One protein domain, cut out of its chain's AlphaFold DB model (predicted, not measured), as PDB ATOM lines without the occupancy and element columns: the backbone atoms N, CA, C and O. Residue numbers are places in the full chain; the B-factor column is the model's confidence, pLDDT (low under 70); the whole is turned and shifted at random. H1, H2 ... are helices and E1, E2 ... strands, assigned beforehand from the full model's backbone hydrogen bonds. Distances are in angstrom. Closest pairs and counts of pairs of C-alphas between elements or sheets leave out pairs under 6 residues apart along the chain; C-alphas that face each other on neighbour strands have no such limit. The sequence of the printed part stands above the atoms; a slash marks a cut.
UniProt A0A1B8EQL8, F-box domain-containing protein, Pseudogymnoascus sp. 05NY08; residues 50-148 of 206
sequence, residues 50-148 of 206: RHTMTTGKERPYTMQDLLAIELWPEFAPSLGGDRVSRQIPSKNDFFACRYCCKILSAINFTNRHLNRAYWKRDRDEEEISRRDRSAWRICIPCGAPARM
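AT A GLANCE: This is residues 50 to 148 of the 206 residues of the protein "F-box domain-containing protein" of Pseudogymnoascus sp. 05NY08 (UniProt A0A1B8EQL8). The domain has little regular structure: mostly loops, with H1 packed on a small antiparallel hairpin, E1 and E2, near the middle, H2 meeting H1 and H3 apart from both helices. The 99 printed residues hold H1, E1, E2, H2, H3 in that order, a mixed class with 28 residues in named elements. It is compact, radius of gyration of the C-alphas 14.0 A, spanning 42 by 28 by 26 A.

HOW THE PARTS SIT: H1, residues 63 to 69, comes closest to E1, residues 94 to 97, at the C-alphas of Leu 66 and Ala 96, 5.8 A. E2, residues 102 to 105, is antiparallel to E1 at 141 degrees, with N 95 and O 104 within hydrogen-bond range, 2.8 A. H2, residues 127 to 135, touches H1, about perpendicular at 80 degrees, closest C-alphas Met 63 and Ala 135, 6.9 A. H3, residues 140 to 143, is apart from E1, but only just, closest 8.5 A. Every O i to N i+4 pair is within hydrogen-bond range in H1; H2 has 1 of 5, and 3 of 6 O i to N i+3 pairs; H3 is too short for an i+4 pair.

IN THESE COORDINATES: H1 begins at C-alpha 63 (153.275, -18.910, 44.455) and is 9.9 A long; E1 is 9.8 A, E2 9.9 A, H2 13.4 A. H3, 5.1 A, ends at C-alpha 143 (146.058, -31.603, 36.349).

THE WHOLE: The C-alphas of Gly 56 and Val 84, the two farthest apart, are 42.3 A apart. The printed part has no cut; the links H1 to E1 and E2 to H2 are long. Residues 50 to 57, 80 to 87 and 116 to 133 have pLDDT under 70.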
ATOM      1  N   ARG A  50     165.661 -19.033  47.598       63.12
ATOM      2  CA  ARG A  50     164.619 -19.091  48.629       63.12
ATOM      3  C   ARG A  50     164.312 -20.555  48.905       63.12
ATOM      4  O   ARG A  50     163.920 -21.297  48.005       63.12
ATOM      5  N   HIS A  51     164.456 -20.975  50.157       53.91
ATOM      6  CA  HIS A  51     163.966 -22.279  50.585       53.91
ATOM      7  C   HIS A  51     162.433 -22.250  50.572       53.91
ATOM      8  O   HIS A  51     161.792 -21.745  51.489       53.91
ATOM      9  N   THR A  52     161.829 -22.749  49.495       51.25
ATOM     10  CA  THR A  52     160.376 -22.883  49.379       51.25
ATOM     11  C   THR A  52     159.958 -24.294  49.787       51.25
ATOM     12  O   THR A  52     160.167 -25.265  49.067       51.25
ATOM     13  N   MET A  53     159.340 -24.402  50.967       48.25
ATOM     14  CA  MET A  53     158.978 -25.669  51.629       48.25
ATOM     15  C   MET A  53     157.888 -26.494  50.919       48.25
ATOM     16  O   MET A  53     157.554 -27.585  51.365       48.25
ATOM     17  N   THR A  54     157.293 -26.006  49.828       49.28
ATOM     18  CA  THR A  54     155.997 -26.519  49.354       49.28
ATOM     19  C   THR A  54     156.034 -27.429  48.126       49.28
ATOM     20  O   THR A  54     155.008 -28.031  47.823       49.28
ATOM     21  N   THR A  55     157.165 -27.583  47.419       50.66
ATOM     22  CA  THR A  55     157.224 -28.471  46.226       50.66
ATOM     23  C   THR A  55     158.526 -29.267  46.039       50.66
ATOM     24  O   THR A  55     158.712 -29.886  44.993       50.66
ATOM     25  N   GLY A  56     159.434 -29.282  47.022       52.78
ATOM     26  CA  GLY A  56     160.670 -30.086  46.976       52.78
ATOM     27  C   GLY A  56     161.689 -29.680  45.898       52.78
ATOM     28  O   GLY A  56     162.741 -30.301  45.791       52.78
ATOM     29  N   LYS A  57     161.407 -28.640  45.101       61.50
ATOM     30  CA  LYS A  57     162.348 -28.025  44.159       61.50
ATOM     31  C   LYS A  57     162.691 -26.634  44.667       61.50
ATOM     32  O   LYS A  57     161.783 -25.820  44.828       61.50
ATOM     33  N   GLU A  58     163.974 -26.364  44.890       70.06
ATOM     34  CA  GLU A  58     164.444 -25.019  45.224       70.06
ATOM     35  C   GLU A  58     164.061 -24.060  44.091       70.06
ATOM     36  O   GLU A  58     164.425 -24.266  42.931       70.06
ATOM     37  N   ARG A  59     163.270 -23.035  44.415       77.62
ATOM     38  CA  ARG A  59     162.896 -21.972  43.481       77.62
ATOM     39  C   ARG A  59     163.140 -20.611  44.114       77.62
ATOM     40  O   ARG A  59     162.852 -20.447  45.298       77.62
ATOM     41  N   PRO A  60     163.588 -19.621  43.326       84.88
ATOM     42  CA  PRO A  60     163.830 -18.270  43.825       84.88
ATOM     43  C   PRO A  60     162.536 -17.499  44.140       84.88
ATOM     44  O   PRO A  60     162.579 -16.469  44.807       84.88
ATOM     45  N   TYR A  61     161.381 -18.011  43.705       86.75
ATOM     46  CA  TYR A  61     160.063 -17.407  43.891       86.75
ATOM     47  C   TYR A  61     159.042 -18.398  44.460       86.75
ATOM     48  O   TYR A  61     159.145 -19.619  44.319       86.75
ATOM     49  N   THR A  62     158.015 -17.837  45.084       87.00
ATOM     50  CA  THR A  62     156.865 -18.512  45.686       87.00
ATOM     51  C   THR A  62     155.635 -18.400  44.784       87.00
ATOM     52  O   THR A  62     155.601 -17.622  43.832       87.00
ATOM     53  N   MET A  63     154.568 -19.136  45.109       88.19
ATOM     54  CA  MET A  63     153.275 -18.910  44.455       88.19
ATOM     55  C   MET A  63     152.710 -17.513  44.714       88.19
ATOM     56  O   MET A  63     152.040 -16.978  43.838       88.19
ATOM     57  N   GLN A  64     152.999 -16.913  45.871       88.12
ATOM     58  CA  GLN A  64     152.558 -15.555  46.177       88.12
ATOM     59  C   GLN A  64     153.203 -14.542  45.226       88.12
ATOM     60  O   GLN A  64     152.514 -13.668  44.704       88.12
ATOM     61  N   ASP A  65     154.493 -14.725  44.933       91.12
ATOM     62  CA  ASP A  65     155.217 -13.891  43.974       91.12
ATOM     63  C   ASP A  65     154.591 -14.006  42.566       91.12
ATOM     64  O   ASP A  65     154.342 -12.999  41.907       91.12
ATOM     65  N   LEU A  66     154.241 -15.220  42.117       91.56
ATOM     66  CA  LEU A  66     153.592 -15.416  40.810       91.56
ATOM     67  C   LEU A  66     152.186 -14.811  40.733       91.56
ATOM     68  O   LEU A  66     151.797 -14.309  39.680       91.56
ATOM     69  N   LEU A  67     151.419 -14.859  41.824       89.38
ATOM     70  CA  LEU A  67     150.096 -14.235  41.891       89.38
ATOM     71  C   LEU A  67     150.178 -12.707  41.825       89.38
ATOM     72  O   LEU A  67     149.280 -12.087  41.261       89.38
ATOM     73  N   ALA A  68     151.241 -12.108  42.366       89.69
ATOM     74  CA  ALA A  68     151.493 -10.678  42.220       89.69
ATOM     75  C   ALA A  68     151.861 -10.316  40.769       89.69
ATOM     76  O   ALA A  68     151.291  -9.375  40.220       89.69
ATOM     77  N   ILE A  69     152.739 -11.097  40.125       91.25
ATOM     78  CA  ILE A  69     153.146 -10.885  38.720       91.25
ATOM     79  C   ILE A  69     151.966 -11.061  37.753       91.25
ATOM     80  O   ILE A  69     151.840 -10.324  36.782       91.25
ATOM     81  N   GLU A  70     151.050 -11.996  38.020       89.38
ATOM     82  CA  GLU A  70     149.844 -12.207  37.206       89.38
ATOM     83  C   GLU A  70     148.979 -10.941  37.039       89.38
ATOM     84  O   GLU A  70     148.227 -10.822  36.066       89.38
ATOM     85  N   LEU A  71     149.050 -10.004  37.988       85.31
ATOM     86  CA  LEU A  71     148.281  -8.760  37.966       85.31
ATOM     87  C   LEU A  71     148.938  -7.648  37.143       85.31
ATOM     88  O   LEU A  71     148.312  -6.607  36.952       85.31
ATOM     89  N   TRP A  72     150.165  -7.845  36.662       88.44
ATOM     90  CA  TRP A  72     150.844  -6.856  35.835       88.44
ATOM     91  C   TRP A  72     150.138  -6.689  34.481       88.44
ATOM     92  O   TRP A  72     149.634  -7.684  33.945       88.44
ATOM     93  N   PRO A  73     150.098  -5.472  33.907       85.75
ATOM     94  CA  PRO A  73     149.390  -5.193  32.654       85.75
ATOM     95  C   PRO A  73     149.760  -6.136  31.502       85.75
ATOM     96  O   PRO A  73     148.894  -6.563  30.743       85.75
ATOM     97  N   GLU A  74     151.029  -6.529  31.415       87.25
ATOM     98  CA  GLU A  74     151.581  -7.410  30.384       87.25
ATOM     99  C   GLU A  74     151.040  -8.844  30.482       87.25
ATOM    100  O   GLU A  74     150.926  -9.546  29.480       87.25
ATOM    101  N   PHE A  75     150.682  -9.278  31.691       87.50
ATOM    102  CA  PHE A  75     150.138 -10.608  31.978       87.50
ATOM    103  C   PHE A  75     148.610 -10.600  32.121       87.50
ATOM    104  O   PHE A  75     147.983 -11.649  32.322       87.50
ATOM    105  N   ALA A  76     148.006  -9.419  32.037       85.75
ATOM    106  CA  ALA A  76     146.611  -9.153  32.337       85.75
ATOM    107  C   ALA A  76     145.940  -8.190  31.343       85.75
ATOM    108  O   ALA A  76     145.212  -7.299  31.787       85.75
ATOM    109  N   PRO A  77     146.138  -8.318  30.019       83.44
ATOM    110  CA  PRO A  77     145.596  -7.351  29.068       83.44
ATOM    111  C   PRO A  77     144.066  -7.223  29.155       83.44
ATOM    112  O   PRO A  77     143.539  -6.128  28.971       83.44
ATOM    113  N   SER A  78     143.342  -8.288  29.528       77.12
ATOM    114  CA  SER A  78     141.886  -8.225  29.754       77.12
ATOM    115  C   SER A  78     141.460  -7.340  30.937       77.12
ATOM    116  O   SER A  78     140.284  -6.982  31.035       77.12
ATOM    117  N   LEU A  79     142.390  -6.976  31.833       74.25
ATOM    118  CA  LEU A  79     142.164  -6.054  32.954       74.25
ATOM    119  C   LEU A  79     142.436  -4.585  32.610       74.25
ATOM    120  O   LEU A  79     142.045  -3.724  33.391       74.25
ATOM    121  N   GLY A  80     143.096  -4.290  31.485       62.88
ATOM    122  CA  GLY A  80     143.557  -2.938  31.145       62.88
ATOM    123  C   GLY A  80     142.471  -1.956  30.681       62.88
ATOM    124  O   GLY A  80     142.786  -0.800  30.418       62.88
ATOM    125  N   GLY A  81     141.214  -2.395  30.551       61.41
ATOM    126  CA  GLY A  81     140.077  -1.546  30.171       61.41
ATOM    127  C   GLY A  81     139.333  -0.938  31.366       61.41
ATOM    128  O   GLY A  81     139.539  -1.328  32.517       61.41
ATOM    129  N   ASP A  82     138.410  -0.009  31.092       55.88
ATOM    130  CA  ASP A  82     137.487   0.521  32.102       55.88
ATOM    131  C   ASP A  82     136.765  -0.610  32.851       55.88
ATOM    132  O   ASP A  82     136.486  -1.681  32.306       55.88
ATOM    133  N   ARG A  83     136.388  -0.371  34.120       52.09
ATOM    134  CA  ARG A  83     135.708  -1.372  34.976       52.09
ATOM    135  C   ARG A  83     134.462  -2.005  34.327       52.09
ATOM    136  O   ARG A  83     134.035  -3.067  34.777       52.09
ATOM    137  N   VAL A  84     133.896  -1.357  33.308       48.34
ATOM    138  CA  VAL A  84     132.690  -1.750  32.568       48.34
ATOM    139  C   VAL A  84     133.002  -2.631  31.344       48.34
ATOM    140  O   VAL A  84     132.171  -3.451  30.970       48.34
ATOM    141  N   SER A  85     134.202  -2.542  30.764       51.69
ATOM    142  CA  SER A  85     134.636  -3.262  29.552       51.69
ATOM    143  C   SER A  85     135.574  -4.441  29.846       51.69
ATOM    144  O   SER A  85     136.323  -4.894  28.984       51.69
ATOM    145  N   ARG A  86     135.503  -4.978  31.069       61.25
ATOM    146  CA  ARG A  86     136.238  -6.171  31.508       61.25
ATOM    147  C   ARG A  86     135.883  -7.384  30.640       61.25
ATOM    148  O   ARG A  86     134.759  -7.883  30.695       61.25
ATOM    149  N   GLN A  87     136.844  -7.865  29.857       68.69
ATOM    150  CA  GLN A  87     136.650  -8.975  28.920       68.69
ATOM    151  C   GLN A  87     136.917 -10.327  29.588       68.69
ATOM    152  O   GLN A  87     137.766 -10.433  30.464       68.69
ATOM    153  N   ILE A  88     136.224 -11.388  29.165       79.31
ATOM    154  CA  ILE A  88     136.573 -12.756  29.585       79.31
ATOM    155  C   ILE A  88     138.054 -13.004  29.222       79.31
ATOM    156  O   ILE A  88     138.478 -12.569  28.155       79.31
ATOM    157  N   PRO A  89     138.854 -13.702  30.051       87.19
ATOM    158  CA  PRO A  89     140.257 -13.946  29.731       87.19
ATOM    159  C   PRO A  89     140.452 -14.591  28.356       87.19
ATOM    160  O   PRO A  89     139.729 -15.511  27.967       87.19
ATOM    161  N   SER A  90     141.443 -14.104  27.626       88.19
ATOM    162  CA  SER A  90     141.862 -14.568  26.307       88.19
ATOM    163  C   SER A  90     143.161 -15.373  26.399       88.19
ATOM    164  O   SER A  90     143.781 -15.468  27.457       88.19
ATOM    165  N   LYS A  91     143.652 -15.904  25.273       91.25
ATOM    166  CA  LYS A  91     144.973 -16.559  25.212       91.25
ATOM    167  C   LYS A  91     146.139 -15.653  25.640       91.25
ATOM    168  O   LYS A  91     147.192 -16.183  25.986       91.25
ATOM    169  N   ASN A  92     145.969 -14.332  25.607       91.00
ATOM    170  CA  ASN A  92     147.001 -13.369  25.996       91.00
ATOM    171  C   ASN A  92     146.949 -13.026  27.492       91.00
ATOM    172  O   ASN A  92     147.786 -12.275  27.975       91.00
ATOM    173  N   ASP A  93     145.980 -13.570  28.225       91.44
ATOM    174  CA  ASP A  93     145.937 -13.476  29.675       91.44
ATOM    175  C   ASP A  93     146.681 -14.651  30.286       91.44
ATOM    176  O   ASP A  93     146.564 -15.793  29.837       91.44
ATOM    177  N   PHE A  94     147.443 -14.370  31.332       93.44
ATOM    178  CA  PHE A  94     148.286 -15.358  31.975       93.44
ATOM    179  C   PHE A  94     147.842 -15.612  33.409       93.44
ATOM    180  O   PHE A  94     147.172 -14.789  34.032       93.44
ATOM    181  N   PHE A  95     148.182 -16.796  33.907       92.81
ATOM    182  CA  PHE A  95     147.722 -17.316  35.183       92.81
ATOM    183  C   PHE A  95     148.794 -18.186  35.837       92.81
ATOM    184  O   PHE A  95     149.461 -18.982  35.168       92.81
ATOM    185  N   ALA A  96     148.947 -18.066  37.155       93.19
ATOM    186  CA  ALA A  96     149.882 -18.879  37.923       93.19
ATOM    187  C   ALA A  96     149.317 -20.283  38.216       93.19
ATOM    188  O   ALA A  96     148.201 -20.438  38.715       93.19
ATOM    189  N   CYS A  97     150.107 -21.326  37.948       92.62
ATOM    190  CA  CYS A  97     149.801 -22.708  38.321       92.62
ATOM    191  C   CYS A  97     150.506 -23.092  39.626       92.62
ATOM    192  O   CYS A  97     151.732 -23.083  39.675       92.62
ATOM    193  N   ARG A  98     149.749 -23.535  40.636       89.94
ATOM    194  CA  ARG A  98     150.266 -23.992  41.937       89.94
ATOM    195  C   ARG A  98     151.186 -25.200  41.838       89.94
ATOM    196  O   ARG A  98     152.151 -25.303  42.581       89.94
ATOM    197  N   TYR A  99     150.862 -26.137  40.953       89.38
ATOM    198  CA  TYR A  99     151.563 -27.417  40.905       89.38
ATOM    199  C   TYR A  99     152.958 -27.276  40.294       89.38
ATOM    200  O   TYR A  99     153.948 -27.740  40.853       89.38
ATOM    201  N   CYS A 100     153.057 -26.604  39.143       90.56
ATOM    202  CA  CYS A 100     154.337 -26.403  38.471       90.56
ATOM    203  C   CYS A 100     154.996 -25.060  38.783       90.56
ATOM    204  O   CYS A 100     156.073 -24.832  38.236       90.56
ATOM    205  N   CYS A 101     154.391 -24.204  39.617       89.50
ATOM    206  CA  CYS A 101     154.804 -22.827  39.920       89.50
ATOM    207  C   CYS A 101     155.300 -22.095  38.665       89.50
ATOM    208  O   CYS A 101     156.454 -21.687  38.588       89.50
ATOM    209  N   LYS A 102     154.460 -22.018  37.631       91.56
ATOM    210  CA  LYS A 102     154.744 -21.277  36.394       91.56
ATOM    211  C   LYS A 102     153.559 -20.390  36.054       91.56
ATOM    212  O   LYS A 102     152.416 -20.773  36.307       91.56
ATOM    213  N   ILE A 103     153.850 -19.250  35.442       92.81
ATOM    214  CA  ILE A 103     152.856 -18.410  34.779       92.81
ATOM    215  C   ILE A 103     152.651 -18.959  33.368       92.81
ATOM    216  O   ILE A 103     153.614 -19.196  32.639       92.81
ATOM    217  N   LEU A 104     151.402 -19.233  33.009       95.25
ATOM    218  CA  LEU A 104     151.024 -19.837  31.734       95.25
ATOM    219  C   LEU A 104     149.815 -19.105  31.156       95.25
ATOM    220  O   LEU A 104     148.992 -18.581  31.900       95.25
ATOM    221  N   SER A 105     149.685 -19.110  29.831       94.94
ATOM    222  CA  SER A 105     148.513 -18.560  29.140       94.94
ATOM    223  C   SER A 105     147.215 -19.242  29.593       94.94
ATOM    224  O   SER A 105     147.214 -20.445  29.886       94.94
ATOM    225  N   ALA A 106     146.106 -18.498  29.566       93.56
ATOM    226  CA  ALA A 106     144.745 -18.947  29.854       93.56
ATOM    227  C   ALA A 106     144.367 -20.239  29.127       93.56
ATOM    228  O   ALA A 106     143.638 -21.061  29.678       93.56
ATOM    229  N   ILE A 107     144.909 -20.463  27.923       94.50
ATOM    230  CA  ILE A 107     144.675 -21.673  27.121       94.50
ATOM    231  C   ILE A 107     145.101 -22.960  27.843       94.50
ATOM    232  O   ILE A 107     144.647 -24.048  27.513       94.50
ATOM    233  N   ASN A 108     145.951 -22.846  28.863       95.75
ATOM    234  CA  ASN A 108     146.398 -23.963  29.683       95.75
ATOM    235  C   ASN A 108     145.546 -24.159  30.939       95.75
ATOM    236  O   ASN A 108     145.943 -24.920  31.816       95.75
ATOM    237  N   PHE A 109     144.405 -23.489  31.080       93.81
ATOM    238  CA  PHE A 109     143.544 -23.601  32.253       93.81
ATOM    239  C   PHE A 109     142.092 -23.837  31.846       93.81
ATOM    240  O   PHE A 109     141.612 -23.350  30.824       93.81
ATOM    241  N   THR A 110     141.372 -24.588  32.679       91.31
ATOM    242  CA  THR A 110     139.923 -24.757  32.532       91.31
ATOM    243  C   THR A 110     139.213 -23.450  32.867       91.31
ATOM    244  O   THR A 110     139.696 -22.690  33.707       91.31
ATOM    245  N   ASN A 111     138.030 -23.198  32.301       88.06
ATOM    246  CA  ASN A 111     137.306 -21.942  32.559       88.06
ATOM    247  C   ASN A 111     136.957 -21.757  34.046       88.06
ATOM    248  O   ASN A 111     136.897 -20.633  34.536       88.06
ATOM    249  N   ARG A 112     136.835 -22.856  34.807       83.69
ATOM    250  CA  ARG A 112     136.697 -22.826  36.275       83.69
ATOM    251  C   ARG A 112     137.877 -22.124  36.960       83.69
ATOM    252  O   ARG A 112     137.686 -21.476  37.988       83.69
ATOM    253  N   HIS A 113     139.078 -22.268  36.407       83.62
ATOM    254  CA  HIS A 113     140.319 -21.694  36.917       83.62
ATOM    255  C   HIS A 113     140.636 -20.306  36.333       83.62
ATOM    256  O   HIS A 113     141.623 -19.711  36.740       83.62
ATOM    257  N   LEU A 114     139.821 -19.751  35.431       81.50
ATOM    258  CA  LEU A 114     140.096 -18.446  34.803       81.50
ATOM    259  C   LEU A 114     139.530 -17.240  35.568       81.50
ATOM    260  O   LEU A 114     139.604 -16.109  35.100       81.50
ATOM    261  N   ASN A 115     139.005 -17.442  36.775       72.38
ATOM    262  CA  ASN A 115     138.566 -16.335  37.618       72.38
ATOM    263  C   ASN A 115     139.760 -15.724  38.364       72.38
ATOM    264  O   ASN A 115     140.489 -16.447  39.043       72.38
ATOM    265  N   ARG A 116     139.932 -14.398  38.295       67.88
ATOM    266  CA  ARG A 116     140.768 -13.647  39.259       67.88
ATOM    267  C   ARG A 116     139.890 -13.112  40.399       67.88
ATOM    268  O   ARG A 116     138.673 -12.990  40.253       67.88
ATOM    269  N   ALA A 117     140.491 -12.753  41.528       56.75
ATOM    270  CA  ALA A 117     139.742 -12.268  42.693       56.75
ATOM    271  C   ALA A 117     138.904 -10.999  42.402       56.75
ATOM    272  O   ALA A 117     137.859 -10.808  43.014       56.75
ATOM    273  N   TYR A 118     139.308 -10.185  41.418       52.31
ATOM    274  CA  TYR A 118     138.692  -8.888  41.113       52.31
ATOM    275  C   TYR A 118     137.413  -8.944  40.242       52.31
ATOM    276  O   TYR A 118     136.756  -7.924  40.035       52.31
ATOM    277  N   TRP A 119     137.029 -10.114  39.714       52.38
ATOM    278  CA  TRP A 119     135.955 -10.256  38.709       52.38
ATOM    279  C   TRP A 119     134.520 -10.324  39.272       52.38
ATOM    280  O   TRP A 119     133.584 -10.548  38.507       52.38
ATOM    281  N   LYS A 120     134.293 -10.110  40.577       47.22
ATOM    282  CA  LYS A 120     132.939 -10.083  41.165       47.22
ATOM    283  C   LYS A 120     132.720  -8.847  42.041       47.22
ATOM    284  O   LYS A 120     133.490  -8.624  42.969       47.22
ATOM    285  N   ARG A 121     131.653  -8.097  41.721       46.66
ATOM    286  CA  ARG A 121     131.127  -6.922  42.442       46.66
ATOM    287  C   ARG A 121     130.965  -7.172  43.945       46.66
ATOM    288  O   ARG A 121     130.587  -8.278  44.333       46.66
ATOM    289  N   ASP A 122     131.227  -6.110  44.705       47.28
ATOM    290  CA  ASP A 122     130.680  -5.712  46.006       47.28
ATOM    291  C   ASP A 122     129.976  -6.812  46.812       47.28
ATOM    292  O   ASP A 122     128.792  -7.103  46.626       47.28
ATOM    293  N   ARG A 123     130.728  -7.406  47.740       46.81
ATOM    294  CA  ARG A 123     130.251  -7.760  49.082       46.81
ATOM    295  C   ARG A 123     131.468  -8.071  49.950       46.81
ATOM    296  O   ARG A 123     132.189  -9.033  49.684       46.81
ATOM    297  N   ASP A 124     131.676  -7.235  50.957       50.25
ATOM    298  CA  ASP A 124     132.907  -7.089  51.747       50.25
ATOM    299  C   ASP A 124     133.309  -8.321  52.591       50.25
ATOM    300  O   ASP A 124     134.362  -8.331  53.215       50.25
ATOM    301  N   GLU A 125     132.538  -9.413  52.561       45.47
ATOM    302  CA  GLU A 125     132.857 -10.663  53.272       45.47
ATOM    303  C   GLU A 125     133.503 -11.744  52.380       45.47
ATOM    304  O   GLU A 125     134.061 -12.723  52.876       45.47
ATOM    305  N   GLU A 126     133.484 -11.595  51.049       49.91
ATOM    306  CA  GLU A 126     133.911 -12.661  50.125       49.91
ATOM    307  C   GLU A 126     135.362 -12.520  49.619       49.91
ATOM    308  O   GLU A 126     135.838 -13.360  48.851       49.91
ATOM    309  N   GLU A 127     136.087 -11.475  50.030       45.28
ATOM    310  CA  GLU A 127     137.428 -11.151  49.521       45.28
ATOM    311  C   GLU A 127     138.520 -12.112  50.038       45.28
ATOM    312  O   GLU A 127     139.413 -12.511  49.282       45.28
ATOM    313  N   ILE A 128     138.396 -12.582  51.288       44.84
ATOM    314  CA  ILE A 128     139.377 -13.472  51.937       44.84
ATOM    315  C   ILE A 128     139.353 -14.879  51.308       44.84
ATOM    316  O   ILE A 128     140.406 -15.410  50.959       44.84
ATOM    317  N   SER A 129     138.171 -15.454  51.028       51.53
ATOM    318  CA  SER A 129     138.068 -16.807  50.431       51.53
ATOM    319  C   SER A 129     138.497 -16.881  48.953       51.53
ATOM    320  O   SER A 129     138.714 -17.965  48.400       51.53
ATOM    321  N   ARG A 130     138.598 -15.733  48.270       49.09
ATOM    322  CA  ARG A 130     138.860 -15.651  46.823       49.09
ATOM    323  C   ARG A 130     140.343 -15.504  46.487       49.09
ATOM    324  O   ARG A 130     140.756 -16.064  45.469       49.09
ATOM    325  N   ARG A 131     141.144 -14.835  47.334       51.81
ATOM    326  CA  ARG A 131     142.620 -14.881  47.232       51.81
ATOM    327  C   ARG A 131     143.121 -16.326  47.286       51.81
ATOM    328  O   ARG A 131     144.003 -16.688  46.510       51.81
ATOM    329  N   ASP A 132     142.457 -17.167  48.079       59.12
ATOM    330  CA  ASP A 132     142.755 -18.595  48.137       59.12
ATOM    331  C   ASP A 132     142.513 -19.299  46.801       59.12
ATOM    332  O   ASP A 132     143.399 -19.996  46.313       59.12
ATOM    333  N   ARG A 133     141.366 -19.106  46.134       65.12
ATOM    334  CA  ARG A 133     141.045 -19.863  44.901       65.12
ATOM    335  C   ARG A 133     142.073 -19.672  43.785       65.12
ATOM    336  O   ARG A 133     142.384 -20.636  43.085       65.12
ATOM    337  N   SER A 134     142.622 -18.467  43.643       71.75
ATOM    338  CA  SER A 134     143.698 -18.179  42.690       71.75
ATOM    339  C   SER A 134     144.971 -18.975  42.993       71.75
ATOM    340  O   SER A 134     145.623 -19.469  42.068       71.75
ATOM    341  N   ALA A 135     145.286 -19.156  44.279       76.69
ATOM    342  CA  ALA A 135     146.423 -19.938  44.755       76.69
ATOM    343  C   ALA A 135     146.248 -21.455  44.565       76.69
ATOM    344  O   ALA A 135     147.225 -22.196  44.650       76.69
ATOM    345  N   TRP A 136     145.032 -21.934  44.276       82.75
ATOM    346  CA  TRP A 136     144.728 -23.348  44.016       82.75
ATOM    347  C   TRP A 136     144.626 -23.700  42.527       82.75
ATOM    348  O   TRP A 136     144.304 -24.839  42.192       82.75
ATOM    349  N   ARG A 137     144.899 -22.760  41.613       89.50
ATOM    350  CA  ARG A 137     144.803 -23.029  40.171       89.50
ATOM    351  C   ARG A 137     145.852 -24.033  39.722       89.50
ATOM    352  O   ARG A 137     147.037 -23.908  40.020       89.50
ATOM    353  N   ILE A 138     145.403 -25.015  38.950       91.25
ATOM    354  CA  ILE A 138     146.255 -26.044  38.357       91.25
ATOM    355  C   ILE A 138     146.017 -26.031  36.853       91.25
ATOM    356  O   ILE A 138     144.869 -26.091  36.395       91.25
ATOM    357  N   CYS A 139     147.109 -25.908  36.100       94.31
ATOM    358  CA  CYS A 139     147.070 -25.920  34.648       94.31
ATOM    359  C   CYS A 139     146.787 -27.328  34.120       94.31
ATOM    360  O   CYS A 139     147.156 -28.329  34.738       94.31
ATOM    361  N   ILE A 140     146.168 -27.384  32.948       94.62
ATOM    362  CA  ILE A 140     145.755 -28.597  32.253       94.62
ATOM    363  C   ILE A 140     146.908 -29.604  32.117       94.62
ATOM    364  O   ILE A 140     146.710 -30.757  32.508       94.62
ATOM    365  N   PRO A 141     148.126 -29.201  31.691       94.06
ATOM    366  CA  PRO A 141     149.265 -30.118  31.618       94.06
ATOM    367  C   PRO A 141     149.650 -30.774  32.953       94.06
ATOM    368  O   PRO A 141     150.179 -31.878  32.953       94.06
ATOM    369  N   CYS A 142     149.396 -30.116  34.090       93.25
ATOM    370  CA  CYS A 142     149.659 -30.690  35.413       93.25
ATOM    371  C   CYS A 142     148.473 -31.512  35.928       93.25
ATOM    372  O   CYS A 142     148.656 -32.603  36.461       93.25
ATOM    373  N   GLY A 143     147.255 -30.992  35.778       92.00
ATOM    374  CA  GLY A 143     146.058 -31.603  36.349       92.00
ATOM    375  C   GLY A 143     145.584 -32.850  35.604       92.00
ATOM    376  O   GLY A 143     145.000 -33.730  36.234       92.00
ATOM    377  N   ALA A 144     145.833 -32.962  34.293       90.38
ATOM    378  CA  ALA A 144     145.355 -34.097  33.504       90.38
ATOM    379  C   ALA A 144     146.071 -35.410  33.885       90.38
ATOM    380  O   ALA A 144     145.368 -36.353  34.265       90.38
ATOM    381  N   PRO A 145     147.421 -35.465  33.954       89.56
ATOM    382  CA  PRO A 145     148.131 -36.640  34.469       89.56
ATOM    383  C   PRO A 145     147.758 -36.973  35.919       89.56
ATOM    384  O   PRO A 145     147.611 -38.141  36.272       89.56
ATOM    385  N   ALA A 146     147.531 -35.946  36.745       87.88
ATOM    386  CA  ALA A 146     147.123 -36.079  38.142       87.88
ATOM    387  C   ALA A 146     145.626 -36.409  38.336       87.88
ATOM    388  O   ALA A 146     145.154 -36.454  39.469       87.88
ATOM    389  N   ARG A 147     144.865 -36.645  37.253       87.75
ATOM    390  CA  ARG A 147     143.429 -36.995  37.271       87.75
ATOM    391  C   ARG A 147     142.541 -35.983  38.010       87.75
ATOM    392  O   ARG A 147     141.519 -36.344  38.582       87.75
ATOM    393  N   MET A 148     142.905 -34.705  37.967       87.81
ATOM    394  CA  MET A 148     142.187 -33.630  38.668       87.81
ATOM    395  C   MET A 148     141.006 -33.059  37.871       87.81
ATOM    396  O   MET A 148     140.275 -32.204  38.370       87.81
TER     397      MET A 148